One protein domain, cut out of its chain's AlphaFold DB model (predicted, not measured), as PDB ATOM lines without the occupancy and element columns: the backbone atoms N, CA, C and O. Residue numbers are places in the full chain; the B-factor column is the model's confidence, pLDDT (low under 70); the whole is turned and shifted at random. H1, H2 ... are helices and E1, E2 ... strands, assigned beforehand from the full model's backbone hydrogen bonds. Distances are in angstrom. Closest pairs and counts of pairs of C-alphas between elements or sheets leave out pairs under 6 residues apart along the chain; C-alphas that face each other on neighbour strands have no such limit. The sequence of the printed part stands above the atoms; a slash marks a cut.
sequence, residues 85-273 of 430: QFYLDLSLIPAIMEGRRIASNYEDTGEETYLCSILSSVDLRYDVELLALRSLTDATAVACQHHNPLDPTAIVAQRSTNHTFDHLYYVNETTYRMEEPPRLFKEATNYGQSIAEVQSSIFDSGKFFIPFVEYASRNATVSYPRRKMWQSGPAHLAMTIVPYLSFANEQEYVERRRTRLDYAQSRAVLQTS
ATOM      1  N   GLN A  85     -26.170  26.364   6.377       87.44
ATOM      2  CA  GLN A  85     -26.162  27.646   5.681       87.44
ATOM      3  C   GLN A  85     -27.425  28.462   5.996       87.44
ATOM      4  O   GLN A  85     -27.313  29.651   6.264       87.44
ATOM      5  N   PHE A  86     -28.597  27.825   6.068       87.81
ATOM      6  CA  PHE A  86     -29.871  28.468   6.413       87.81
ATOM      7  C   PHE A  86     -29.834  29.183   7.777       87.81
ATOM      8  O   PHE A  86     -30.167  30.363   7.849       87.81
ATOM      9  N   TYR A  87     -29.334  28.535   8.837       87.00
ATOM     10  CA  TYR A  87     -29.159  29.191  10.148       87.00
ATOM     11  C   TYR A  87     -28.127  30.326  10.129       87.00
ATOM     12  O   TYR A  87     -28.224  31.298  10.883       87.00
ATOM     13  N   LEU A  88     -27.102  30.219   9.281       86.12
ATOM     14  CA  LEU A  88     -26.143  31.303   9.113       86.12
ATOM     15  C   LEU A  88     -26.825  32.504   8.441       86.12
ATOM     16  O   LEU A  88     -26.747  33.608   8.970       86.12
ATOM     17  N   ASP A  89     -27.550  32.286   7.343       86.38
ATOM     18  CA  ASP A  89     -28.261  33.338   6.607       86.38
ATOM     19  C   ASP A  89     -29.354  34.013   7.450       86.38
ATOM     20  O   ASP A  89     -29.445  35.242   7.454       86.38
ATOM     21  N   LEU A  90     -30.094  33.244   8.255       87.44
ATOM     22  CA  LEU A  90     -31.065  33.766   9.224       87.44
ATOM     23  C   LEU A  90     -30.459  34.729  10.245       87.44
ATOM     24  O   LEU A  90     -31.147  35.646  10.671       87.44
ATOM     25  N   SER A  91     -29.189  34.557  10.619       85.81
ATOM     26  CA  SER A  91     -28.478  35.498  11.500       85.81
ATOM     27  C   SER A  91     -27.788  36.627  10.725       85.81
ATOM     28  O   SER A  91     -27.651  37.738  11.232       85.81
ATOM     29  N   LEU A  92     -27.359  36.368   9.485       84.19
ATOM     30  CA  LEU A  92     -26.727  37.366   8.618       84.19
ATOM     31  C   LEU A  92     -27.701  38.486   8.232       84.19
ATOM     32  O   LEU A  92     -27.300  39.644   8.257       84.19
ATOM     33  N   ILE A  93     -28.958  38.170   7.902       83.75
ATOM     34  CA  ILE A  93     -29.977  39.168   7.520       83.75
ATOM     35  C   ILE A  93     -30.164  40.243   8.621       83.75
ATOM     36  O   ILE A  93     -29.899  41.415   8.331       83.75
ATOM     37  N   PRO A  94     -30.527  39.889   9.874       82.56
ATOM     38  CA  PRO A  94     -30.611  40.841  10.977       82.56
ATOM     39  C   PRO A  94     -29.286  41.542  11.270       82.56
ATOM     40  O   PRO A  94     -29.288  42.756  11.432       82.56
ATOM     41  N   ALA A  95     -28.142  40.847  11.256       79.31
ATOM     42  CA  ALA A  95     -26.847  41.496  11.487       79.31
ATOM     43  C   ALA A  95     -26.491  42.559  10.428       79.31
ATOM     44  O   ALA A  95     -25.900  43.588  10.758       79.31
ATOM     45  N   ILE A  96     -26.849  42.335   9.157       75.75
ATOM     46  CA  ILE A  96     -26.633  43.295   8.062       75.75
ATOM     47  C   ILE A  96     -27.570  44.501   8.200       75.75
ATOM     48  O   ILE A  96     -27.152  45.629   7.932       75.75
ATOM     49  N   MET A  97     -28.829  44.283   8.589       73.31
ATOM     50  CA  MET A  97     -29.801  45.369   8.749       73.31
ATOM     51  C   MET A  97     -29.545  46.186  10.022       73.31
ATOM     52  O   MET A  97     -29.561  47.416   9.959       73.31
ATOM     53  N   GLU A  98     -29.183  45.545  11.133       72.25
ATOM     54  CA  GLU A  98     -28.803  46.235  12.368       72.25
ATOM     55  C   GLU A  98     -27.471  46.973  12.258       72.25
ATOM     56  O   GLU A  98     -27.383  48.126  12.686       72.25
ATOM     57  N   GLY A  99     -26.476  46.406  11.567       60.38
ATOM     58  CA  GLY A  99     -25.233  47.116  11.240       60.38
ATOM     59  C   GLY A  99     -25.448  48.433  10.472       60.38
ATOM     60  O   GLY A  99     -24.563  49.292  10.454       60.38
ATOM     61  N   ARG A 100     -26.632  48.631   9.872       58.53
ATOM     62  CA  ARG A 100     -27.038  49.845   9.141       58.53
ATOM     63  C   ARG A 100     -27.924  50.812   9.947       58.53
ATOM     64  O   ARG A 100     -28.199  51.904   9.456       58.53
ATOM     65  N   ARG A 101     -28.347  50.453  11.165       63.38
ATOM     66  CA  ARG A 101     -29.218  51.253  12.053       63.38
ATOM     67  C   ARG A 101     -28.451  51.954  13.186       63.38
ATOM     68  O   ARG A 101     -27.318  51.591  13.497       63.38
ATOM     69  N   ILE A 102     -29.083  52.971  13.784       51.41
ATOM     70  CA  ILE A 102     -28.456  53.995  14.654       51.41
ATOM     71  C   ILE A 102     -28.611  53.721  16.175       51.41
ATOM     72  O   ILE A 102     -28.061  54.468  16.975       51.41
ATOM     73  N   ALA A 103     -29.314  52.663  16.609       55.97
ATOM     74  CA  ALA A 103     -29.555  52.398  18.037       55.97
ATOM     75  C   ALA A 103     -29.328  50.927  18.431       55.97
ATOM     76  O   ALA A 103     -29.857  50.026  17.786       55.97
ATOM     77  N   SER A 104     -28.547  50.699  19.493       60.91
ATOM     78  CA  SER A 104     -28.256  49.391  20.116       60.91
ATOM     79  C   SER A 104     -29.141  49.051  21.321       60.91
ATOM     80  O   SER A 104     -29.059  47.935  21.828       60.91
ATOM     81  N   ASN A 105     -30.012  49.970  21.745       73.25
ATOM     82  CA  ASN A 105     -30.981  49.718  22.805       73.25
ATOM     83  C   ASN A 105     -32.138  48.845  22.294       73.25
ATOM     84  O   ASN A 105     -33.039  49.330  21.611       73.25
ATOM     85  N   TYR A 106     -32.134  47.566  22.658       77.88
ATOM     86  CA  TYR A 106     -33.194  46.628  22.288       77.88
ATOM     87  C   TYR A 106     -34.429  46.665  23.199       77.88
ATOM     88  O   TYR A 106     -35.333  45.869  22.975       77.88
ATOM     89  N   GLU A 107     -34.507  47.569  24.186       79.62
ATOM     90  CA  GLU A 107     -35.719  47.775  25.008       79.62
ATOM     91  C   GLU A 107     -36.782  48.633  24.291       79.62
ATOM     92  O   GLU A 107     -37.983  48.522  24.574       79.62
ATOM     93  N   ASP A 108     -36.357  49.420  23.299       71.12
ATOM     94  CA  ASP A 108     -37.225  50.276  22.489       71.12
ATOM     95  C   ASP A 108     -38.195  49.463  21.602       71.12
ATOM     96  O   ASP A 108     -37.944  48.326  21.195       71.12
ATOM     97  N   THR A 109     -39.367  50.034  21.311       64.19
ATOM     98  CA  THR A 109     -40.471  49.307  20.663       64.19
ATOM     99  C   THR A 109     -40.269  49.094  19.164       64.19
ATOM    100  O   THR A 109     -40.224  50.071  18.414       64.19
ATOM    101  N   GLY A 110     -40.306  47.836  18.707       77.50
ATOM    102  CA  GLY A 110     -40.493  47.491  17.293       77.50
ATOM    103  C   GLY A 110     -39.480  46.507  16.709       77.50
ATOM    104  O   GLY A 110     -39.712  45.990  15.617       77.50
ATOM    105  N   GLU A 111     -38.375  46.208  17.392       82.00
ATOM    106  CA  GLU A 111     -37.375  45.281  16.843       82.00
ATOM    107  C   GLU A 111     -37.823  43.812  16.899       82.00
ATOM    108  O   GLU A 111     -37.467  43.022  16.024       82.00
ATOM    109  N   GLU A 112     -38.720  43.453  17.825       86.75
ATOM    110  CA  GLU A 112     -39.411  42.158  17.781       86.75
ATOM    111  C   GLU A 112     -40.279  42.014  16.523       86.75
ATOM    112  O   GLU A 112     -40.296  40.944  15.922       86.75
ATOM    113  N   THR A 113     -40.914  43.103  16.068       88.25
ATOM    114  CA  THR A 113     -41.725  43.120  14.839       88.25
ATOM    115  C   THR A 113     -40.893  42.692  13.635       88.25
ATOM    116  O   THR A 113     -41.302  41.852  12.831       88.25
ATOM    117  N   TYR A 114     -39.687  43.251  13.532       86.69
ATOM    118  CA  TYR A 114     -38.744  42.930  12.474       86.69
ATOM    119  C   TYR A 114     -38.295  41.459  12.543       86.69
ATOM    120  O   TYR A 114     -38.447  40.733  11.556       86.69
ATOM    121  N   LEU A 115     -37.833  40.989  13.708       89.94
ATOM    122  CA  LEU A 115     -37.382  39.602  13.878       89.94
ATOM    123  C   LEU A 115     -38.487  38.574  13.626       89.94
ATOM    124  O   LEU A 115     -38.256  37.592  12.922       89.94
ATOM    125  N   CYS A 116     -39.687  38.807  14.155       90.38
ATOM    126  CA  CYS A 116     -40.816  37.903  13.984       90.38
ATOM    127  C   CYS A 116     -41.326  37.870  12.541       90.38
ATOM    128  O   CYS A 116     -41.673  36.795  12.053       90.38
ATOM    129  N   SER A 117     -41.285  38.995  11.816       90.12
ATOM    130  CA  SER A 117     -41.615  39.007  10.385       90.12
ATOM    131  C   SER A 117     -40.629  38.185   9.543       90.12
ATOM    132  O   SER A 117     -41.057  37.460   8.644       90.12
ATOM    133  N   ILE A 118     -39.324  38.226   9.857       89.50
ATOM    134  CA  ILE A 118     -38.315  37.370   9.206       89.50
ATOM    135  C   ILE A 118     -38.581  35.908   9.529       89.50
ATOM    136  O   ILE A 118     -38.658  35.094   8.611       89.50
ATOM    137  N   LEU A 119     -38.722  35.589  10.817       88.56
ATOM    138  CA  LEU A 119     -38.899  34.223  11.291       88.56
ATOM    139  C   LEU A 119     -40.125  33.583  10.616       88.56
ATOM    140  O   LEU A 119     -39.976  32.591   9.909       88.56
ATOM    141  N   SER A 120     -41.279  34.259  10.660       87.75
ATOM    142  CA  SER A 120     -42.516  33.816  10.000       87.75
ATOM    143  C   SER A 120     -42.419  33.664   8.479       87.75
ATOM    144  O   SER A 120     -43.147  32.860   7.898       87.75
ATOM    145  N   SER A 121     -41.591  34.474   7.811       85.56
ATOM    146  CA  SER A 121     -41.491  34.481   6.342       85.56
ATOM    147  C   SER A 121     -40.492  33.456   5.805       85.56
ATOM    148  O   SER A 121     -40.605  33.022   4.658       85.56
ATOM    149  N   VAL A 122     -39.476  33.115   6.601       83.75
ATOM    150  CA  VAL A 122     -38.319  32.314   6.176       83.75
ATOM    151  C   VAL A 122     -38.363  30.905   6.768       83.75
ATOM    152  O   VAL A 122     -38.000  29.950   6.078       83.75
ATOM    153  N   ASP A 123     -38.849  30.749   7.999       81.81
ATOM    154  CA  ASP A 123     -38.986  29.457   8.669       81.81
ATOM    155  C   ASP A 123     -40.396  28.859   8.529       81.81
ATOM    156  O   ASP A 123     -41.120  28.607   9.489       81.81
ATOM    157  N   LEU A 124     -40.773  28.549   7.289       75.69
ATOM    158  CA  LEU A 124     -42.060  27.921   6.944       75.69
ATOM    159  C   LEU A 124     -42.243  26.486   7.493       75.69
ATOM    160  O   LEU A 124     -43.169  25.783   7.088       75.69
ATOM    161  N   ARG A 125     -41.316  26.004   8.326       74.50
ATOM    162  CA  ARG A 125     -41.305  24.657   8.910       74.50
ATOM    163  C   ARG A 125     -41.292  24.662  10.433       74.50
ATOM    164  O   ARG A 125     -41.411  23.581  11.005       74.50
ATOM    165  N   TYR A 126     -41.177  25.835  11.062       76.06
ATOM    166  CA  TYR A 126     -41.057  25.965  12.515       76.06
ATOM    167  C   TYR A 126     -39.830  25.190  13.049       76.06
ATOM    168  O   TYR A 126     -39.843  24.600  14.129       76.06
ATOM    169  N   ASP A 127     -38.777  25.156  12.224       75.50
ATOM    170  CA  ASP A 127     -37.496  24.479  12.434       75.50
ATOM    171  C   ASP A 127     -36.543  25.313  13.321       75.50
ATOM    172  O   ASP A 127     -35.613  24.779  13.931       75.50
ATOM    173  N   VAL A 128     -36.757  26.631  13.380       80.50
ATOM    174  CA  VAL A 128     -35.920  27.632  14.045       80.50
ATOM    175  C   VAL A 128     -36.523  27.995  15.390       80.50
ATOM    176  O   VAL A 128     -37.600  28.573  15.516       80.50
ATOM    177  N   GLU A 129     -35.761  27.688  16.425       78.88
ATOM    178  CA  GLU A 129     -36.188  27.801  17.809       78.88
ATOM    179  C   GLU A 129     -36.114  29.248  18.325       78.88
ATOM    180  O   GLU A 129     -36.936  29.674  19.132       78.88
ATOM    181  N   LEU A 130     -35.114  30.006  17.865       83.81
ATOM    182  CA  LEU A 130     -34.839  31.377  18.289       83.81
ATOM    183  C   LEU A 130     -34.127  32.157  17.183       83.81
ATOM    184  O   LEU A 130     -33.142  31.682  16.613       83.81
ATOM    185  N   LEU A 131     -34.550  33.405  16.999       88.94
ATOM    186  CA  LEU A 131     -33.813  34.466  16.325       88.94
ATOM    187  C   LEU A 131     -33.718  35.676  17.267       88.94
ATOM    188  O   LEU A 131     -34.739  36.128  17.778       88.94
ATOM    189  N   ALA A 132     -32.517  36.197  17.519       87.75
ATOM    190  CA  ALA A 132     -32.290  37.265  18.497       87.75
ATOM    191  C   ALA A 132     -31.278  38.323  18.039       87.75
ATOM    192  O   ALA A 132     -30.343  38.027  17.293       87.75
ATOM    193  N   LEU A 133     -31.443  39.534  18.569       87.50
ATOM    194  CA  LEU A 133     -30.481  40.636  18.550       87.50
ATOM    195  C   LEU A 133     -30.039  40.904  19.988       87.50
ATOM    196  O   LEU A 133     -30.864  40.890  20.907       87.50
ATOM    197  N   ARG A 134     -28.741  41.120  20.199       84.12
ATOM    198  CA  ARG A 134     -28.154  41.274  21.533       84.12
ATOM    199  C   ARG A 134     -27.078  42.353  21.527       84.12
ATOM    200  O   ARG A 134     -26.187  42.327  20.678       84.12
ATOM    201  N   SER A 135     -27.135  43.257  22.506       81.38
ATOM    202  CA  SER A 135     -26.035  44.166  22.834       81.38
ATOM    203  C   SER A 135     -25.351  43.705  24.115       81.38
ATOM    204  O   SER A 135     -26.006  43.567  25.149       81.38
ATOM    205  N   LEU A 136     -24.037  43.465  24.051       76.06
ATOM    206  CA  LEU A 136     -23.239  43.101  25.229       76.06
ATOM    207  C   LEU A 136     -22.855  44.321  26.078       76.06
ATOM    208  O   LEU A 136     -22.640  44.189  27.278       76.06
ATOM    209  N   THR A 137     -22.761  45.506  25.474       76.06
ATOM    210  CA  THR A 137     -22.397  46.733  26.194       76.06
ATOM    211  C   THR A 137     -23.604  47.391  26.852       76.06
ATOM    212  O   THR A 137     -23.488  47.805  28.001       76.06
ATOM    213  N   ASP A 138     -24.758  47.426  26.181       80.19
ATOM    214  CA  ASP A 138     -25.980  47.993  26.767       80.19
ATOM    215  C   ASP A 138     -26.744  46.963  27.625       80.19
ATOM    216  O   ASP A 138     -27.722  47.305  28.284       80.19
ATOM    217  N   ALA A 139     -26.314  45.691  27.619       83.38
ATOM    218  CA  ALA A 139     -26.990  44.561  28.263       83.38
ATOM    219  C   ALA A 139     -28.488  44.478  27.901       83.38
ATOM    220  O   ALA A 139     -29.336  44.218  28.752       83.38
ATOM    221  N   THR A 140     -28.816  44.707  26.627       86.00
ATOM    222  CA  THR A 140     -30.185  44.633  26.094       86.00
ATOM    223  C   THR A 140     -30.307  43.521  25.058       86.00
ATOM    224  O   THR A 140     -29.328  43.118  24.414       86.00
ATOM    225  N   ALA A 141     -31.516  42.984  24.903       86.00
ATOM    226  CA  ALA A 141     -31.787  41.898  23.977       86.00
ATOM    227  C   ALA A 141     -33.250  41.868  23.530       86.00
ATOM    228  O   ALA A 141     -34.169  42.094  24.313       86.00
ATOM    229  N   VAL A 142     -33.466  41.486  22.276       88.19
ATOM    230  CA  VAL A 142     -34.793  41.188  21.736       88.19
ATOM    231  C   VAL A 142     -34.734  39.894  20.938       88.19
ATOM    232  O   VAL A 142     -33.747  39.602  20.261       88.19
ATOM    233  N   ALA A 143     -35.776  39.087  21.064       87.88
ATOM    234  CA  ALA A 143     -35.834  37.734  20.547       87.88
ATOM    235  C   ALA A 143     -37.227  37.410  20.012       87.88
ATOM    236  O   ALA A 143     -38.238  37.819  20.581       87.88
ATOM    237  N   CYS A 144     -37.263  36.612  18.951       89.00
ATOM    238  CA  CYS A 144     -38.460  35.961  18.450       89.00
ATOM    239  C   CYS A 144     -38.236  34.448  18.365       89.00
ATOM    240  O   CYS A 144     -37.133  33.998  18.047       89.00
ATOM    241  N   GLN A 145     -39.259  33.660  18.686       85.31
ATOM    242  CA  GLN A 145     -39.197  32.201  18.772       85.31
ATOM    243  C   GLN A 145     -40.467  31.586  18.175       85.31
ATOM    244  O   GLN A 145     -41.570  32.079  18.427       85.31
ATOM    245  N   HIS A 146     -40.328  30.468  17.462       77.75
ATOM    246  CA  HIS A 146     -41.428  29.520  17.293       77.75
ATOM    247  C   HIS A 146     -41.435  28.599  18.505       77.75
ATOM    248  O   HIS A 146     -40.473  27.859  18.733       77.75
ATOM    249  N   HIS A 147     -42.485  28.660  19.329       65.00
ATOM    250  CA  HIS A 147     -42.567  27.760  20.472       65.00
ATOM    251  C   HIS A 147     -43.966  27.603  21.057       65.00
ATOM    252  O   HIS A 147     -44.377  28.398  21.891       65.00
ATOM    253  N   ASN A 148     -44.608  26.477  20.760       56.16
ATOM    254  CA  ASN A 148     -45.462  25.756  21.701       56.16
ATOM    255  C   ASN A 148     -45.618  24.307  21.189       56.16
ATOM    256  O   ASN A 148     -46.041  24.124  20.050       56.16
ATOM    257  N   PRO A 149     -45.340  23.253  21.983       55.00
ATOM    258  CA  PRO A 149     -45.614  21.869  21.572       55.00
ATOM    259  C   PRO A 149     -47.091  21.590  21.235       55.00
ATOM    260  O   PRO A 149     -47.389  20.605  20.564       55.00
ATOM    261  N   LEU A 150     -48.004  22.437  21.721       53.97
ATOM    262  CA  LEU A 150     -49.448  22.388  21.469       53.97
ATOM    263  C   LEU A 150     -49.907  23.363  20.369       53.97
ATOM    264  O   LEU A 150     -51.030  23.239  19.892       53.97
ATOM    265  N   ASP A 151     -49.058  24.317  19.978       67.38
ATOM    266  CA  ASP A 151     -49.321  25.318  18.934       67.38
ATOM    267  C   ASP A 151     -48.001  25.655  18.203       67.38
ATOM    268  O   ASP A 151     -47.377  26.683  18.467       67.38
ATOM    269  N   PRO A 152     -47.514  24.765  17.315       64.56
ATOM    270  CA  PRO A 152     -46.229  24.955  16.631       64.56
ATOM    271  C   PRO A 152     -46.208  26.189  15.719       64.56
ATOM    272  O   PRO A 152     -45.141  26.692  15.380       64.56
ATOM    273  N   THR A 153     -47.394  26.653  15.325       71.25
ATOM    274  CA  THR A 153     -47.636  27.839  14.505       71.25
ATOM    275  C   THR A 153     -47.453  29.148  15.272       71.25
ATOM    276  O   THR A 153     -47.088  30.151  14.659       71.25
ATOM    277  N   ALA A 154     -47.645  29.149  16.596       82.69
ATOM    278  CA  ALA A 154     -47.509  30.346  17.415       82.69
ATOM    279  C   ALA A 154     -46.094  30.937  17.363       82.69
ATOM    280  O   ALA A 154     -45.079  30.275  17.617       82.69
ATOM    281  N   ILE A 155     -46.057  32.241  17.107       87.00
ATOM    282  CA  ILE A 155     -44.871  33.075  17.239       87.00
ATOM    283  C   ILE A 155     -44.939  33.788  18.584       87.00
ATOM    284  O   ILE A 155     -45.977  34.330  18.972       87.00
ATOM    285  N   VAL A 156     -43.818  33.791  19.298       88.06
ATOM    286  CA  VAL A 156     -43.687  34.477  20.582       88.06
ATOM    287  C   VAL A 156     -42.445  35.351  20.580       88.06
ATOM    288  O   VAL A 156     -41.406  34.993  20.023       88.06
ATOM    289  N   ALA A 157     -42.553  36.512  21.216       88.94
ATOM    290  CA  ALA A 157     -41.472  37.473  21.331       88.94
ATOM    291  C   ALA A 157     -41.072  37.671  22.791       88.94
ATOM    292  O   ALA A 157     -41.877  37.538  23.715       88.94
ATOM    293  N   GLN A 158     -39.816  38.046  22.977       86.06
ATOM    294  CA  GLN A 158     -39.233  38.426  24.249       86.06
ATOM    295  C   GLN A 158     -38.413  39.689  24.032       86.06
ATOM    296  O   GLN A 158     -37.655  39.785  23.068       86.06
ATOM    297  N   ARG A 159     -38.550  40.652  24.937       87.19
ATOM    298  CA  ARG A 159     -37.721  41.853  24.966       87.19
ATOM    299  C   ARG A 159     -37.164  42.020  26.370       87.19
ATOM    300  O   ARG A 159     -37.824  41.647  27.340       87.19
ATOM    301  N   SER A 160     -35.955  42.548  26.459       86.25
ATOM    302  CA  SER A 160     -35.375  42.986  27.715       86.25
ATOM    303  C   SER A 160     -36.141  44.164  28.304       86.25
ATOM    304  O   SER A 160     -36.756  44.945  27.576       86.25
ATOM    305  N   THR A 161     -36.135  44.274  29.626       84.88
ATOM    306  CA  THR A 161     -36.619  45.452  30.355       84.88
ATOM    307  C   THR A 161     -35.713  45.642  31.563       84.88
ATOM    308  O   THR A 161     -35.508  44.690  32.310       84.88
ATOM    309  N   ASN A 162     -35.144  46.835  31.762       86.56
ATOM    310  CA  ASN A 162     -34.157  47.091  32.820       86.56
ATOM    311  C   ASN A 162     -32.982  46.084  32.818       86.56
ATOM    312  O   ASN A 162     -32.491  45.689  33.878       86.56
ATOM    313  N   HIS A 163     -32.527  45.662  31.635       84.69
ATOM    314  CA  HIS A 163     -31.444  44.687  31.438       84.69
ATOM    315  C   HIS A 163     -31.729  43.253  31.946       84.69
ATOM    316  O   HIS A 163     -30.807  42.429  31.988       84.69
ATOM    317  N   THR A 164     -32.977  42.917  32.298       82.50
ATOM    318  CA  THR A 164     -33.406  41.546  32.635       82.50
ATOM    319  C   THR A 164     -34.305  40.938  31.567       82.50
ATOM    320  O   THR A 164     -34.863  41.622  30.704       82.50
ATOM    321  N   PHE A 165     -34.421  39.612  31.616       75.00
ATOM    322  CA  PHE A 165     -35.418  38.858  30.869       75.00
ATOM    323  C   PHE A 165     -36.566  38.439  31.786       75.00
ATOM    324  O   PHE A 165     -36.361  37.671  32.726       75.00
ATOM    325  N   ASP A 166     -37.779  38.878  31.451       72.38
ATOM    326  CA  ASP A 166     -38.944  38.656  32.309       72.38
ATOM    327  C   ASP A 166     -39.892  37.606  31.698       72.38
ATOM    328  O   ASP A 166     -40.067  36.514  32.234       72.38
ATOM    329  N   HIS A 167     -40.471  37.871  30.523       81.56
ATOM    330  CA  HIS A 167     -41.547  37.038  29.971       81.56
ATOM    331  C   HIS A 167     -41.458  36.862  28.450       81.56
ATOM    332  O   HIS A 167     -40.924  37.717  27.742       81.56
ATOM    333  N   LEU A 168     -42.037  35.768  27.951       84.44
ATOM    334  CA  LEU A 168     -42.368  35.591  26.539       84.44
ATOM    335  C   LEU A 168     -43.854  35.906  26.333       84.44
ATOM    336  O   LEU A 168     -44.708  35.390  27.059       84.44
ATOM    337  N   TYR A 169     -44.157  36.701  25.313       88.56
ATOM    338  CA  TYR A 169     -45.511  37.133  24.965       88.56
ATOM    339  C   TYR A 169     -45.908  36.630  23.580       88.56
ATOM    340  O   TYR A 169     -45.060  36.501  22.695       88.56
ATOM    341  N   TYR A 170     -47.202  36.374  23.380       90.31
ATOM    342  CA  TYR A 170     -47.733  36.064  22.053       90.31
ATOM    343  C   TYR A 170     -47.565  37.241  21.090       90.31
ATOM    344  O   TYR A 170     -47.664  38.409  21.480       90.31
ATOM    345  N   VAL A 171     -47.331  36.909  19.823       91.62
ATOM    346  CA  VAL A 171     -47.191  37.855  18.717       91.62
ATOM    347  C   VAL A 171     -48.400  37.751  17.795       91.62
ATOM    348  O   VAL A 171     -48.817  36.660  17.418       91.62
ATOM    349  N   ASN A 172     -48.947  38.897  17.395       90.50
ATOM    350  CA  ASN A 172     -50.020  38.962  16.414       90.50
ATOM    351  C   ASN A 172     -49.487  38.595  15.018       90.50
ATOM    352  O   ASN A 172     -48.637  39.296  14.471       90.50
ATOM    353  N   GLU A 173     -50.037  37.540  14.416       85.94
ATOM    354  CA  GLU A 173     -49.607  36.978  13.123       85.94
ATOM    355  C   GLU A 173     -49.618  37.973  11.948       85.94
ATOM    356  O   GLU A 173     -48.895  37.790  10.974       85.94
ATOM    357  N   THR A 174     -50.436  39.032  12.011       88.06
ATOM    358  CA  THR A 174     -50.581  40.003  10.910       88.06
ATOM    359  C   THR A 174     -49.687  41.229  11.052       88.06
ATOM    360  O   THR A 174     -49.272  41.804  10.046       88.06
ATOM    361  N   THR A 175     -49.391  41.650  12.285       90.00
ATOM    362  CA  THR A 175     -48.582  42.849  12.562       90.00
ATOM    363  C   THR A 175     -47.173  42.526  13.042       90.00
ATOM    364  O   THR A 175     -46.350  43.434  13.088       90.00
ATOM    365  N   TYR A 176     -46.904  41.270  13.415       90.50
ATOM    366  CA  TYR A 176     -45.679  40.762  14.043       90.50
ATOM    367  C   TYR A 176     -45.277  41.443  15.362       90.50
ATOM    368  O   TYR A 176     -44.208  41.168  15.903       90.50
ATOM    369  N   ARG A 177     -46.151  42.277  15.933       90.62
ATOM    370  CA  ARG A 177     -45.980  42.882  17.260       90.62
ATOM    371  C   ARG A 177     -46.442  41.934  18.354       90.62
ATOM    372  O   ARG A 177     -47.351  41.135  18.131       90.62
ATOM    373  N   MET A 178     -45.875  42.082  19.551       89.56
ATOM    374  CA  MET A 178     -46.490  41.537  20.766       89.56
ATOM    375  C   MET A 178     -47.958  41.979  20.836       89.56
ATOM    376  O   MET A 178     -48.279  43.110  20.469       89.56
ATOM    377  N   GLU A 179     -48.848  41.086  21.263       90.00
ATOM    378  CA  GLU A 179     -50.269  41.410  21.397       90.00
ATOM    379  C   GLU A 179     -50.489  42.593  22.359       90.00
ATOM    380  O   GLU A 179     -49.793  42.733  23.363       90.00
ATOM    381  N   GLU A 180     -51.477  43.439  22.063       86.44
ATOM    382  CA  GLU A 180     -51.905  44.539  22.933       86.44
ATOM    383  C   GLU A 180     -53.361  44.281  23.374       86.44
ATOM    384  O   GLU A 180     -54.252  44.264  22.520       86.44
ATOM    385  N   PRO A 181     -53.644  44.073  24.678       87.56
ATOM    386  CA  PRO A 181     -52.696  44.012  25.798       87.56
ATOM    387  C   PRO A 181     -51.792  42.757  25.758       87.56
ATOM    388  O   PRO A 181     -52.225  41.728  25.239       87.56
ATOM    389  N   PRO A 182     -50.580  42.799  26.355       87.44
ATOM    390  CA  PRO A 182     -49.639  41.677  26.341       87.44
ATOM    391  C   PRO A 182     -50.225  40.380  26.907       87.44
ATOM    392  O   PRO A 182     -50.431  40.241  28.115       87.44
ATOM    393  N   ARG A 183     -50.454  39.396  26.032       89.31
ATOM    394  CA  ARG A 183     -50.842  38.041  26.434       89.31
ATOM    395  C   ARG A 183     -49.589  37.240  26.770       89.31
ATOM    396  O   ARG A 183     -48.793  36.912  25.888       89.31
ATOM    397  N   LEU A 184     -49.416  36.929  28.054       86.94
ATOM    398  CA  LEU A 184     -48.343  36.060  28.533       86.94
ATOM    399  C   LEU A 184     -48.437  34.689  27.852       86.94
ATOM    400  O   LEU A 184     -49.493  34.053  27.866       86.94
ATOM    401  N   PHE A 185     -47.324  34.232  27.286       81.69
ATOM    402  CA  PHE A 185     -47.181  32.866  26.801       81.69
ATOM    403  C   PHE A 185     -46.523  31.971  27.860       81.69
ATOM    404  O   PHE A 185     -47.100  30.959  28.255       81.69
ATOM    405  N   LYS A 186     -45.340  32.364  28.351       78.88
ATOM    406  CA  LYS A 186     -44.657  31.730  29.490       78.88
ATOM    407  C   LYS A 186     -43.689  32.705  30.159       78.88
ATOM    408  O   LYS A 186     -43.197  33.632  29.516       78.88
ATOM    409  N   GLU A 187     -43.379  32.465  31.428       73.12
ATOM    410  CA  GLU A 187     -42.223  33.085  32.085       73.12
ATOM    411  C   GLU A 187     -40.928  32.711  31.346       73.12
ATOM    412  O   GLU A 187     -40.796  31.614  30.788       73.12
ATOM    413  N   ALA A 188     -39.970  33.636  31.313       64.50
ATOM    414  CA  ALA A 188     -38.678  33.379  30.704       64.50
ATOM    415  C   ALA A 188     -37.926  32.269  31.457       64.50
ATOM    416  O   ALA A 188     -37.896  32.231  32.683       64.50
ATOM    417  N   THR A 189     -37.235  31.376  30.743       61.09
ATOM    418  CA  THR A 189     -36.424  30.315  31.387       61.09
ATOM    419  C   THR A 189     -35.221  30.860  32.167       61.09
ATOM    420  O   THR A 189     -34.575  30.136  32.916       61.09
ATOM    421  N   ASN A 190     -34.919  32.135  31.945       60.81
ATOM    422  CA  ASN A 190     -33.918  32.975  32.581       60.81
ATOM    423  C   ASN A 190     -34.580  34.151  33.333       60.81
ATOM    424  O   ASN A 190     -33.998  35.230  33.402       60.81
ATOM    425  N   TYR A 191     -35.789  33.941  33.877       60.75
ATOM    426  CA  TYR A 191     -36.555  34.936  34.636       60.75
ATOM    427  C   TYR A 191     -35.691  35.658  35.676       60.75
ATOM    428  O   TYR A 191     -35.106  35.022  36.557       60.75
ATOM    429  N   GLY A 192     -35.609  36.986  35.573       64.56
ATOM    430  CA  GLY A 192     -34.865  37.831  36.509       64.56
ATOM    431  C   GLY A 192     -33.338  37.674  36.469       64.56
ATOM    432  O   GLY A 192     -32.656  38.305  37.274       64.56
ATOM    433  N   GLN A 193     -32.780  36.872  35.553       70.69
ATOM    434  CA  GLN A 193     -31.342  36.885  35.271       70.69
ATOM    435  C   GLN A 193     -30.997  38.136  34.463       70.69
ATOM    436  O   GLN A 193     -31.756  38.542  33.573       70.69
ATOM    437  N   SER A 194     -29.835  38.730  34.735       78.88
ATOM    438  CA  SER A 194     -29.356  39.841  33.919       78.88
ATOM    439  C   SER A 194     -28.900  39.342  32.551       78.88
ATOM    440  O   SER A 194     -28.360  38.244  32.386       78.88
ATOM    441  N   ILE A 195     -29.078  40.175  31.536       76.12
ATOM    442  CA  ILE A 195     -28.674  39.845  30.170       76.12
ATOM    443  C   ILE A 195     -27.160  39.722  30.050       76.12
ATOM    444  O   ILE A 195     -26.693  38.880  29.285       76.12
ATOM    445  N   ALA A 196     -26.405  40.457  30.868       75.81
ATOM    446  CA  ALA A 196     -24.962  40.295  30.992       75.81
ATOM    447  C   ALA A 196     -24.570  38.866  31.424       75.81
ATOM    448  O   ALA A 196     -23.676  38.287  30.814       75.81
ATOM    449  N   GLU A 197     -25.265  38.256  32.395       71.94
ATOM    450  CA  GLU A 197     -25.024  36.864  32.826       71.94
ATOM    451  C   GLU A 197     -25.440  35.837  31.757       71.94
ATOM    452  O   GLU A 197     -24.750  34.843  31.529       71.94
ATOM    453  N   VAL A 198     -26.560  36.074  31.060       71.00
ATOM    454  CA  VAL A 198     -27.026  35.202  29.961       71.00
ATOM    455  C   VAL A 198     -26.106  35.303  28.738       71.00
ATOM    456  O   VAL A 198     -25.951  34.344  27.989       71.00
ATOM    457  N   GLN A 199     -25.493  36.459  28.497       72.00
ATOM    458  CA  GLN A 199     -24.511  36.629  27.432       72.00
ATOM    459  C   GLN A 199     -23.147  36.063  27.845       72.00
ATOM    460  O   GLN A 199     -22.513  35.388  27.032       72.00
ATOM    461  N   SER A 200     -22.704  36.271  29.094       66.19
ATOM    462  CA  SER A 200     -21.430  35.724  29.571       66.19
ATOM    463  C   SER A 200     -21.431  34.200  29.491       66.19
ATOM    464  O   SER A 200     -20.497  33.649  28.929       66.19
ATOM    465  N   SER A 201     -22.511  33.510  29.877       65.69
ATOM    466  CA  SER A 201     -22.598  32.041  29.782       65.69
ATOM    467  C   SER A 201     -22.390  31.497  28.353       65.69
ATOM    468  O   SER A 201     -21.729  30.471  28.160       65.69
ATOM    469  N   ILE A 202     -22.904  32.198  27.334       63.03
ATOM    470  CA  ILE A 202     -22.718  31.868  25.910       63.03
ATOM    471  C   ILE A 202     -21.243  32.070  25.506       63.03
ATOM    472  O   ILE A 202     -20.675  31.287  24.730       63.03
ATOM    473  N   PHE A 203     -20.600  33.100  26.054       59.44
ATOM    474  CA  PHE A 203     -19.251  33.537  25.705       59.44
ATOM    475  C   PHE A 203     -18.115  32.883  26.513       59.44
ATOM    476  O   PHE A 203     -17.031  32.672  25.960       59.44
ATOM    477  N   ASP A 204     -18.369  32.449  27.749       51.41
ATOM    478  CA  ASP A 204     -17.424  31.807  28.679       51.41
ATOM    479  C   ASP A 204     -16.929  30.439  28.177       51.41
ATOM    480  O   ASP A 204     -15.929  29.899  28.652       51.41
ATOM    481  N   SER A 205     -17.546  29.905  27.116       53.31
ATOM    482  CA  SER A 205     -16.990  28.797  26.329       53.31
ATOM    483  C   SER A 205     -15.643  29.131  25.651       53.31
ATOM    484  O   SER A 205     -14.964  28.224  25.155       53.31
ATOM    485  N   GLY A 206     -15.247  30.414  25.611       47.38
ATOM    486  CA  GLY A 206     -13.916  30.950  25.285       47.38
ATOM    487  C   GLY A 206     -13.489  30.857  23.815       47.38
ATOM    488  O   GLY A 206     -12.839  31.761  23.292       47.38
ATOM    489  N   LYS A 207     -13.886  29.788  23.117       56.81
ATOM    490  CA  LYS A 207     -13.434  29.433  21.759       56.81
ATOM    491  C   LYS A 207     -13.933  30.381  20.668       56.81
ATOM    492  O   LYS A 207     -13.251  30.534  19.658       56.81
ATOM    493  N   PHE A 208     -15.094  31.004  20.865       60.94
ATOM    494  CA  PHE A 208     -15.606  32.064  19.991       60.94
ATOM    495  C   PHE A 208     -15.248  33.453  20.524       60.94
ATOM    496  O   PHE A 208     -14.754  34.293  19.772       60.94
ATOM    497  N   PHE A 209     -15.483  33.683  21.821       61.44
ATOM    498  CA  PHE A 209     -15.429  35.015  22.417       61.44
ATOM    499  C   PHE A 209     -14.028  35.619  22.423       61.44
ATOM    500  O   PHE A 209     -13.880  36.766  22.021       61.44
ATOM    501  N   ILE A 210     -12.989  34.856  22.784       65.31
ATOM    502  CA  ILE A 210     -11.618  35.388  22.816       65.31
ATOM    503  C   ILE A 210     -11.179  35.834  21.403       65.31
ATOM    504  O   ILE A 210     -10.833  37.006  21.253       65.31
ATOM    505  N   PRO A 211     -11.296  35.009  20.336       67.00
ATOM    506  CA  PRO A 211     -11.040  35.469  18.968       67.00
ATOM    507  C   PRO A 211     -11.959  36.596  18.482       67.00
ATOM    508  O   PRO A 211     -11.577  37.329  17.572       67.00
ATOM    509  N   PHE A 212     -13.175  36.717  19.022       69.00
ATOM    510  CA  PHE A 212     -14.114  37.777  18.659       69.00
ATOM    511  C   PHE A 212     -13.749  39.123  19.300       69.00
ATOM    512  O   PHE A 212     -13.643  40.114  18.583       69.00
ATOM    513  N   VAL A 213     -13.468  39.160  20.603       67.50
ATOM    514  CA  VAL A 213     -12.996  40.361  21.316       67.50
ATOM    515  C   VAL A 213     -11.615  40.788  20.805       67.50
ATOM    516  O   VAL A 213     -11.357  41.974  20.594       67.50
ATOM    517  N   GLU A 214     -10.727  39.831  20.519       68.81
ATOM    518  CA  GLU A 214      -9.434  40.101  19.881       68.81
ATOM    519  C   GLU A 214      -9.600  40.688  18.468       68.81
ATOM    520  O   GLU A 214      -8.909  41.637  18.107       68.81
ATOM    521  N   TYR A 215     -10.542  40.180  17.669       67.44
ATOM    522  CA  TYR A 215     -10.881  40.769  16.371       67.44
ATOM    523  C   TYR A 215     -11.444  42.195  16.521       67.44
ATOM    524  O   TYR A 215     -10.959  43.128  15.879       67.44
ATOM    525  N   ALA A 216     -12.416  42.373  17.417       64.00
ATOM    526  CA  ALA A 216     -13.096  43.634  17.693       64.00
ATOM    527  C   ALA A 216     -12.153  44.736  18.215       64.00
ATOM    528  O   ALA A 216     -12.306  45.909  17.874       64.00
ATOM    529  N   SER A 217     -11.153  44.381  19.021       63.94
ATOM    530  CA  SER A 217     -10.167  45.328  19.570       63.94
ATOM    531  C   SER A 217      -9.121  45.795  18.550       63.94
ATOM    532  O   SER A 217      -8.593  46.895  18.687       63.94
ATOM    533  N   ARG A 218      -8.845  45.019  17.493       62.31
ATOM    534  CA  ARG A 218      -7.757  45.279  16.526       62.31
ATOM    535  C   ARG A 218      -8.059  46.324  15.437       62.31
ATOM    536  O   ARG A 218      -7.300  46.400  14.475       62.31
ATOM    537  N   ASN A 219      -9.152  47.090  15.538       54.97
ATOM    538  CA  ASN A 219      -9.637  48.008  14.484       54.97
ATOM    539  C   ASN A 219      -9.782  47.347  13.090       54.97
ATOM    540  O   ASN A 219      -9.774  48.014  12.057       54.97
ATOM    541  N   ALA A 220      -9.891  46.017  13.037       51.41
ATOM    542  CA  ALA A 220      -9.796  45.280  11.789       51.41
ATOM    543  C   ALA A 220     -11.104  45.378  10.992       51.41
ATOM    544  O   ALA A 220     -12.103  44.758  11.339       51.41
ATOM    545  N   THR A 221     -11.067  46.078   9.860       50.94
ATOM    546  CA  THR A 221     -12.143  46.171   8.850       50.94
ATOM    547  C   THR A 221     -12.380  44.865   8.065       50.94
ATOM    548  O   THR A 221     -13.011  44.862   7.009       50.94
ATOM    549  N   VAL A 222     -11.850  43.736   8.545       50.75
ATOM    550  CA  VAL A 222     -11.712  42.481   7.792       50.75
ATOM    551  C   VAL A 222     -12.771  41.481   8.238       50.75
ATOM    552  O   VAL A 222     -12.493  40.642   9.091       50.75
ATOM    553  N   SER A 223     -13.964  41.592   7.644       60.62
ATOM    554  CA  SER A 223     -15.129  40.699   7.799       60.62
ATOM    555  C   SER A 223     -14.866  39.407   8.590       60.62
ATOM    556  O   SER A 223     -14.167  38.498   8.130       60.62
ATOM    557  N   TYR A 224     -15.454  39.315   9.792       66.81
ATOM    558  CA  TYR A 224     -15.270  38.162  10.676       66.81
ATOM    559  C   TYR A 224     -15.510  36.853   9.893       66.81
ATOM    560  O   TYR A 224     -16.548  36.726   9.235       66.81
ATOM    561  N   PRO A 225     -14.573  35.882   9.886       71.69
ATOM    562  CA  PRO A 225     -14.672  34.751   8.971       71.69
ATOM    563  C   PRO A 225     -15.959  33.957   9.198       71.69
ATOM    564  O   PRO A 225     -16.170  33.447  10.296       71.69
ATOM    565  N   ARG A 226     -16.784  33.769   8.154       72.06
ATOM    566  CA  ARG A 226     -18.056  33.014   8.246       72.06
ATOM    567  C   ARG A 226     -17.894  31.653   8.926       72.06
ATOM    568  O   ARG A 226     -18.702  31.286   9.766       72.06
ATOM    569  N   ARG A 227     -16.774  30.968   8.665       71.31
ATOM    570  CA  ARG A 227     -16.421  29.677   9.283       71.31
ATOM    571  C   ARG A 227     -16.223  29.705  10.805       71.31
ATOM    572  O   ARG A 227     -16.152  28.644  11.415       71.31
ATOM    573  N   LYS A 228     -16.100  30.889  11.409       72.38
ATOM    574  CA  LYS A 228     -16.051  31.105  12.860       72.38
ATOM    575  C   LYS A 228     -17.398  31.545  13.447       72.38
ATOM    576  O   LYS A 228     -17.527  31.529  14.659       72.38
ATOM    577  N   MET A 229     -18.393  31.914  12.630       74.62
ATOM    578  CA  MET A 229     -19.739  32.317  13.095       74.62
ATOM    579  C   MET A 229     -20.547  31.143  13.667       74.62
ATOM    580  O   MET A 229     -21.540  31.344  14.364       74.62
ATOM    581  N   TRP A 230     -20.118  29.909  13.396       75.31
ATOM    582  CA  TRP A 230     -20.660  28.715  14.032       75.31
ATOM    583  C   TRP A 230     -20.149  28.559  15.459       75.31
ATOM    584  O   TRP A 230     -18.956  28.361  15.699       75.31
ATOM    585  N   GLN A 231     -21.081  28.621  16.403       68.06
ATOM    586  CA  GLN A 231     -20.809  28.453  17.820       68.06
ATOM    587  C   GLN A 231     -20.709  26.975  18.182       68.06
ATOM    588  O   GLN A 231     -21.422  26.124  17.648       68.06
ATOM    589  N   SER A 232     -19.870  26.671  19.171       55.06
ATOM    590  CA  SER A 232     -20.047  25.438  19.931       55.06
ATOM    591  C   SER A 232     -20.969  25.759  21.103       55.06
ATOM    592  O   SER A 232     -20.495  26.288  22.106       55.06
ATOM    593  N   GLY A 233     -22.265  25.484  20.959       57.97
ATOM    594  CA  GLY A 233     -23.247  25.512  22.048       57.97
ATOM    595  C   GLY A 233     -23.398  24.141  22.724       57.97
ATOM    596  O   GLY A 233     -22.586  23.247  22.455       57.97
ATOM    597  N   PRO A 234     -24.426  23.952  23.573       64.62
ATOM    598  CA  PRO A 234     -24.810  22.637  24.084       64.62
ATOM    599  C   PRO A 234     -25.046  21.670  22.918       64.62
ATOM    600  O   PRO A 234     -25.701  22.039  21.946       64.62
ATOM    601  N   ALA A 235     -24.508  20.449  22.985       65.12
ATOM    602  CA  ALA A 235     -24.296  19.608  21.798       65.12
ATOM    603  C   ALA A 235     -25.522  19.365  20.881       65.12
ATOM    604  O   ALA A 235     -25.343  19.186  19.680       65.12
ATOM    605  N   HIS A 236     -26.748  19.372  21.413       71.19
ATOM    606  CA  HIS A 236     -27.987  19.155  20.648       71.19
ATOM    607  C   HIS A 236     -28.474  20.384  19.852       71.19
ATOM    608  O   HIS A 236     -29.355  20.254  19.000       71.19
ATOM    609  N   LEU A 237     -27.910  21.565  20.123       75.50
ATOM    610  CA  LEU A 237     -28.334  22.844  19.562       75.50
ATOM    611  C   LEU A 237     -27.368  23.306  18.467       75.50
ATOM    612  O   LEU A 237     -26.173  23.505  18.695       75.50
ATOM    613  N   ALA A 238     -27.910  23.538  17.275       78.25
ATOM    614  CA  ALA A 238     -27.252  24.322  16.242       78.25
ATOM    615  C   ALA A 238     -27.356  25.804  16.617       78.25
ATOM    616  O   ALA A 238     -28.453  26.290  16.879       78.25
ATOM    617  N   MET A 239     -26.229  26.518  16.641       80.44
ATOM    618  CA  MET A 239     -26.198  27.940  16.973       80.44
ATOM    619  C   MET A 239     -25.216  28.690  16.073       80.44
ATOM    620  O   MET A 239     -24.054  28.303  15.924       80.44
ATOM    621  N   THR A 240     -25.682  29.805  15.522       81.69
ATOM    622  CA  THR A 240     -24.871  30.769  14.774       81.69
ATOM    623  C   THR A 240     -24.896  32.111  15.495       81.69
ATOM    624  O   THR A 240     -25.937  32.534  15.995       81.69
ATOM    625  N   ILE A 241     -23.739  32.769  15.577       80.25
ATOM    626  CA  ILE A 241     -23.598  34.133  16.096       80.25
ATOM    627  C   ILE A 241     -22.854  34.970  15.057       80.25
ATOM    628  O   ILE A 241     -21.756  34.624  14.615       80.25
ATOM    629  N   VAL A 242     -23.476  36.080  14.662       81.25
ATOM    630  CA  VAL A 242     -23.007  36.981  13.609       81.25
ATOM    631  C   VAL A 242     -22.821  38.383  14.195       81.25
ATOM    632  O   VAL A 242     -23.806  39.091  14.414       81.25
ATOM    633  N   PRO A 243     -21.572  38.817  14.435       77.88
ATOM    634  CA  PRO A 243     -21.292  40.170  14.907       77.88
ATOM    635  C   PRO A 243     -21.559  41.236  13.843       77.88
ATOM    636  O   PRO A 243     -21.187  41.053  12.676       77.88
ATOM    637  N   TYR A 244     -22.097  42.391  14.247       74.19
ATOM    638  CA  TYR A 244     -22.403  43.494  13.316       74.19
ATOM    639  C   TYR A 244     -21.146  44.107  12.678       74.19
ATOM    640  O   TYR A 244     -21.188  44.552  11.530       74.19
ATOM    641  N   LEU A 245     -19.994  44.031  13.363       62.94
ATOM    642  CA  LEU A 245     -18.670  44.414  12.839       62.94
ATOM    643  C   LEU A 245     -18.250  43.670  11.558       62.94
ATOM    644  O   LEU A 245     -17.236  44.005  10.952       62.94
ATOM    645  N   SER A 246     -19.000  42.654  11.132       60.72
ATOM    646  CA  SER A 246     -18.795  42.009   9.835       60.72
ATOM    647  C   SER A 246     -19.206  42.899   8.647       60.72
ATOM    648  O   SER A 246     -18.845  42.570   7.517       60.72
ATOM    649  N   PHE A 247     -19.966  43.985   8.882       61.47
ATOM    650  CA  PHE A 247     -20.676  44.747   7.837       61.47
ATOM    651  C   PHE A 247     -20.582  46.279   7.916       61.47
ATOM    652  O   PHE A 247     -21.083  46.933   7.003       61.47
ATOM    653  N   ALA A 248     -19.970  46.846   8.958       58.59
ATOM    654  CA  ALA A 248     -19.831  48.295   9.144       58.59
ATOM    655  C   ALA A 248     -18.354  48.713   9.187       58.59
ATOM    656  O   ALA A 248     -17.512  47.973   9.698       58.59
ATOM    657  N   ASN A 249     -18.035  49.900   8.667       61.19
ATOM    658  CA  ASN A 249     -16.691  50.476   8.792       61.19
ATOM    659  C   ASN A 249     -16.509  51.237  10.129       61.19
ATOM    660  O   ASN A 249     -17.472  51.493  10.852       61.19
ATOM    661  N   GLU A 250     -15.266  51.591  10.485       60.47
ATOM    662  CA  GLU A 250     -14.967  52.240  11.776       60.47
ATOM    663  C   GLU A 250     -15.650  53.612  11.940       60.47
ATOM    664  O   GLU A 250     -16.069  53.960  13.043       60.47
ATOM    665  N   GLN A 251     -15.832  54.361  10.851       63.50
ATOM    666  CA  GLN A 251     -16.525  55.648  10.880       63.50
ATOM    667  C   GLN A 251     -18.034  55.465  11.109       63.50
ATOM    668  O   GLN A 251     -18.588  56.093  12.007       63.50
ATOM    669  N   GLU A 252     -18.680  54.544  10.386       62.62
ATOM    670  CA  GLU A 252     -20.089  54.184  10.612       62.62
ATOM    671  C   GLU A 252     -20.331  53.707  12.046       62.62
ATOM    672  O   GLU A 252     -21.362  54.018  12.635       62.62
ATOM    673  N   TYR A 253     -19.386  52.965  12.624       62.00
ATOM    674  CA  TYR A 253     -19.465  52.500  14.004       62.00
ATOM    675  C   TYR A 253     -19.500  53.668  15.009       62.00
ATOM    676  O   TYR A 253     -20.358  53.694  15.894       62.00
ATOM    677  N   VAL A 254     -18.601  54.650  14.848       63.62
ATOM    678  CA  VAL A 254     -18.534  55.852  15.700       63.62
ATOM    679  C   VAL A 254     -19.768  56.737  15.506       63.62
ATOM    680  O   VAL A 254     -20.374  57.170  16.486       63.62
ATOM    681  N   GLU A 255     -20.183  56.970  14.259       63.31
ATOM    682  CA  GLU A 255     -21.353  57.793  13.925       63.31
ATOM    683  C   GLU A 255     -22.671  57.178  14.425       63.31
ATOM    684  O   GLU A 255     -23.550  57.901  14.896       63.31
ATOM    685  N   ARG A 256     -22.809  55.845  14.372       62.31
ATOM    686  CA  ARG A 256     -24.020  55.112  14.791       62.31
ATOM    687  C   ARG A 256     -24.032  54.715  16.270       62.31
ATOM    688  O   ARG A 256     -24.956  54.018  16.674       62.31
ATOM    689  N   ARG A 257     -23.024  55.112  17.063       60.47
ATOM    690  CA  ARG A 257     -22.880  54.772  18.499       60.47
ATOM    691  C   ARG A 257     -23.049  53.276  18.816       60.47
ATOM    692  O   ARG A 257     -23.492  52.926  19.904       60.47
ATOM    693  N   ARG A 258     -22.724  52.395  17.867       63.41
ATOM    694  CA  ARG A 258     -22.849  50.942  18.058       63.41
ATOM    695  C   ARG A 258     -21.796  50.442  19.038       63.41
ATOM    696  O   ARG A 258     -20.844  51.157  19.346       63.41
ATOM    697  N   THR A 259     -21.949  49.203  19.496       63.59
ATOM    698  CA  THR A 259     -21.007  48.572  20.424       63.59
ATOM    699  C   THR A 259     -20.293  47.423  19.707       63.59
ATOM    700  O   THR A 259     -20.894  46.673  18.934       63.59
ATOM    701  N   ARG A 260     -18.963  47.300  19.868       62.94
ATOM    702  CA  ARG A 260     -18.126  46.362  19.077       62.94
ATOM    703  C   ARG A 260     -18.478  44.889  19.321       62.94
ATOM    704  O   ARG A 260     -17.926  44.003  18.673       62.94
ATOM    705  N   LEU A 261     -19.369  44.656  20.276       72.81
ATOM    706  CA  LEU A 261     -19.745  43.380  20.845       72.81
ATOM    707  C   LEU A 261     -21.236  43.066  20.614       72.81
ATOM    708  O   LEU A 261     -21.718  42.066  21.137       72.81
ATOM    709  N   ASP A 262     -21.949  43.880  19.824       79.38
ATOM    710  CA  ASP A 262     -23.325  43.610  19.392       79.38
ATOM    711  C   ASP A 262     -23.380  42.494  18.322       79.38
ATOM    712  O   ASP A 262     -22.521  42.409  17.427       79.38
ATOM    713  N   TYR A 263     -24.406  41.640  18.383       80.94
ATOM    714  CA  TYR A 263     -24.546  40.486  17.490       80.94
ATOM    715  C   TYR A 263     -25.991  40.025  17.274       80.94
ATOM    716  O   TYR A 263     -26.853  40.146  18.144       80.94
ATOM    717  N   ALA A 264     -26.216  39.399  16.115       86.69
ATOM    718  CA  ALA A 264     -27.397  38.585  15.857       86.69
ATOM    719  C   ALA A 264     -27.095  37.110  16.151       86.69
ATOM    720  O   ALA A 264     -25.964  36.644  15.973       86.69
ATOM    721  N   GLN A 265     -28.114  36.371  16.571       86.31
ATOM    722  CA  GLN A 265     -28.029  34.959  16.922       86.31
ATOM    723  C   GLN A 265     -29.224  34.198  16.354       86.31
ATOM    724  O   GLN A 265     -30.355  34.664  16.473       86.31
ATOM    725  N   SER A 266     -28.994  32.988  15.845       86.94
ATOM    726  CA  SER A 266     -30.060  32.003  15.651       86.94
ATOM    727  C   SER A 266     -29.730  30.690  16.352       86.94
ATOM    728  O   SER A 266     -28.554  30.343  16.527       86.94
ATOM    729  N   ARG A 267     -30.770  29.973  16.781       83.00
ATOM    730  CA  ARG A 267     -30.677  28.657  17.421       83.00
ATOM    731  C   ARG A 267     -31.782  27.736  16.905       83.00
ATOM    732  O   ARG A 267     -32.890  28.188  16.633       83.00
ATOM    733  N   ALA A 268     -31.460  26.453  16.777       80.50
ATOM    734  CA  ALA A 268     -32.376  25.397  16.355       80.50
ATOM    735  C   ALA A 268     -31.888  24.014  16.820       80.50
ATOM    736  O   ALA A 268     -30.705  23.828  17.120       80.50
ATOM    737  N   VAL A 269     -32.764  23.008  16.799       80.12
ATOM    738  CA  VAL A 269     -32.372  21.602  17.004       80.12
ATOM    739  C   VAL A 269     -32.004  20.988  15.655       80.12
ATOM    740  O   VAL A 269     -32.869  20.723  14.823       80.12
ATOM    741  N   LEU A 270     -30.712  20.708  15.437       83.62
ATOM    742  CA  LEU A 270     -30.205  20.239  14.137       83.62
ATOM    743  C   LEU A 270     -30.919  18.973  13.631       83.62
ATOM    744  O   LEU A 270     -31.143  18.831  12.430       83.62
ATOM    745  N   GLN A 271     -31.284  18.064  14.540       86.44
ATOM    746  CA  GLN A 271     -32.012  16.843  14.197       86.44
ATOM    747  C   GLN A 271     -33.389  17.115  13.584       86.44
ATOM    748  O   GLN A 271     -33.745  16.414  12.644       86.44
ATOM    749  N   THR A 272     -34.151  18.095  14.075       82.06
ATOM    750  CA  THR A 272     -35.508  18.390  13.579       82.06
ATOM    751  C   THR A 272     -35.451  18.793  12.106       82.06
ATOM    752  O   THR A 272     -36.027  18.132  11.242       82.06
ATOM    753  N   SER A 273     -34.609  19.775  11.802       84.50
ATOM    754  CA  SER A 273     -34.539  20.393  10.474       84.50
ATOM    755  C   SER A 273     -33.763  19.577   9.453       84.50
ATOM    756  O   SER A 273     -33.938  19.777   8.250       84.50
TER     757      SER A 273
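AT A GLANCE: This is residues 85 to 273 of the 430 residues of an uncharacterized protein of Angomonas deanei (UniProt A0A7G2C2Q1). A seven-stranded antiparallel sheet, twisted and curled like part of a barrel, has two helices, H1 and H2, side by side over one face. H3 only grazes the sheet, while H4 and H5 lie off it, away from the E4 and E5 edge. The printed part has 189 residues, with six named helices and seven named strands in the order H1 H2 E1 E2 E3 E4 E5 H3 H4 E6 H5 E7 H6; the sheet's order is E5 E4 E3 E2 E1 E7 E6. The class is mixed, helices and strands, and the whole is compact, with a radius of gyration of the C-alphas of 15.8 A and spans of 47 by 35 by 29 A.

IN THESE COORDINATES: The strands are E1, residues 128 to 135, 21.2 A long; E2, 140 to 146, 20.8 A; E3, 155 to 161, 19.8 A; E4, 167 to 170; E5, 184 to 187; E6, 237 to 243, 19.3 A; and E7, 263 to 269, 20.4 A. C-alpha 128 is at (-35.920, 27.632, 14.045). The helices are H1, residues 85 to 98, 19.9 A, beginning at C-alpha 85 (-26.162, 27.646, 5.681); H2, 111 to 122, 16.8 A; H3, 195 to 203; H4, 209 to 217; H5, 250 to 255; and H6, 270 to 273, ending at C-alpha 273 (-34.539, 20.393, 10.474).

HOW THE PARTS SIT: E1 to E5 form a meander, each strand the antiparallel neighbour of the one before; N 133 and O 142 of the hairpin E1 and E2 are 2.9 A apart, within hydrogen-bond range. So are N 158 and O 143 of E3 and E2, 2.9 A, N 169 and O 157 of E4 and E3, 2.9 A, and N 185 and O 168 of E5 and E4, 2.9 A. Beyond E1, N 132 and O 265 of E1 and E7 are 2.8 A apart, and N 238 and O 268 of E6 and E7 2.8 A. H1 lies over E7 and E6 at a height over the sheet of 7.4 A; its closest C-alphas to E7 are Ala 95 and Ala 264, 5.3 A. H2, on the same face, lies over E2 and E1 at 8.5 A, with Cys 116 and Cys 144 the closest C-alphas to E2, 5.4 A. H1 and H2 are close but not clearly touching, Pro 94 to Leu 115 at 7.5 A between C-alphas, at a shallow tilt of 31 degrees, opposite ways. H3 grazes the sheet with residues 195 to 199, and H6 with 270 to 273; H4 and H5 are not on it. Every O i to N i+4 pair is within hydrogen-bond range in H2, H4 and H5, against 9 of 10 in H1 and 4 of 5 in H3; H6 is too short for one.

THE WHOLE: The C-alphas farthest apart, of Leu 150 and Gln 251, are 48.0 A apart. The printed part has no cut; the links H1 to H2, E4 to E5 and H4 to E6 are long. Mean pLDDT of the printed part is 75.0, and 64 residues are under 70, among them 200 to 224 and 245 to 260.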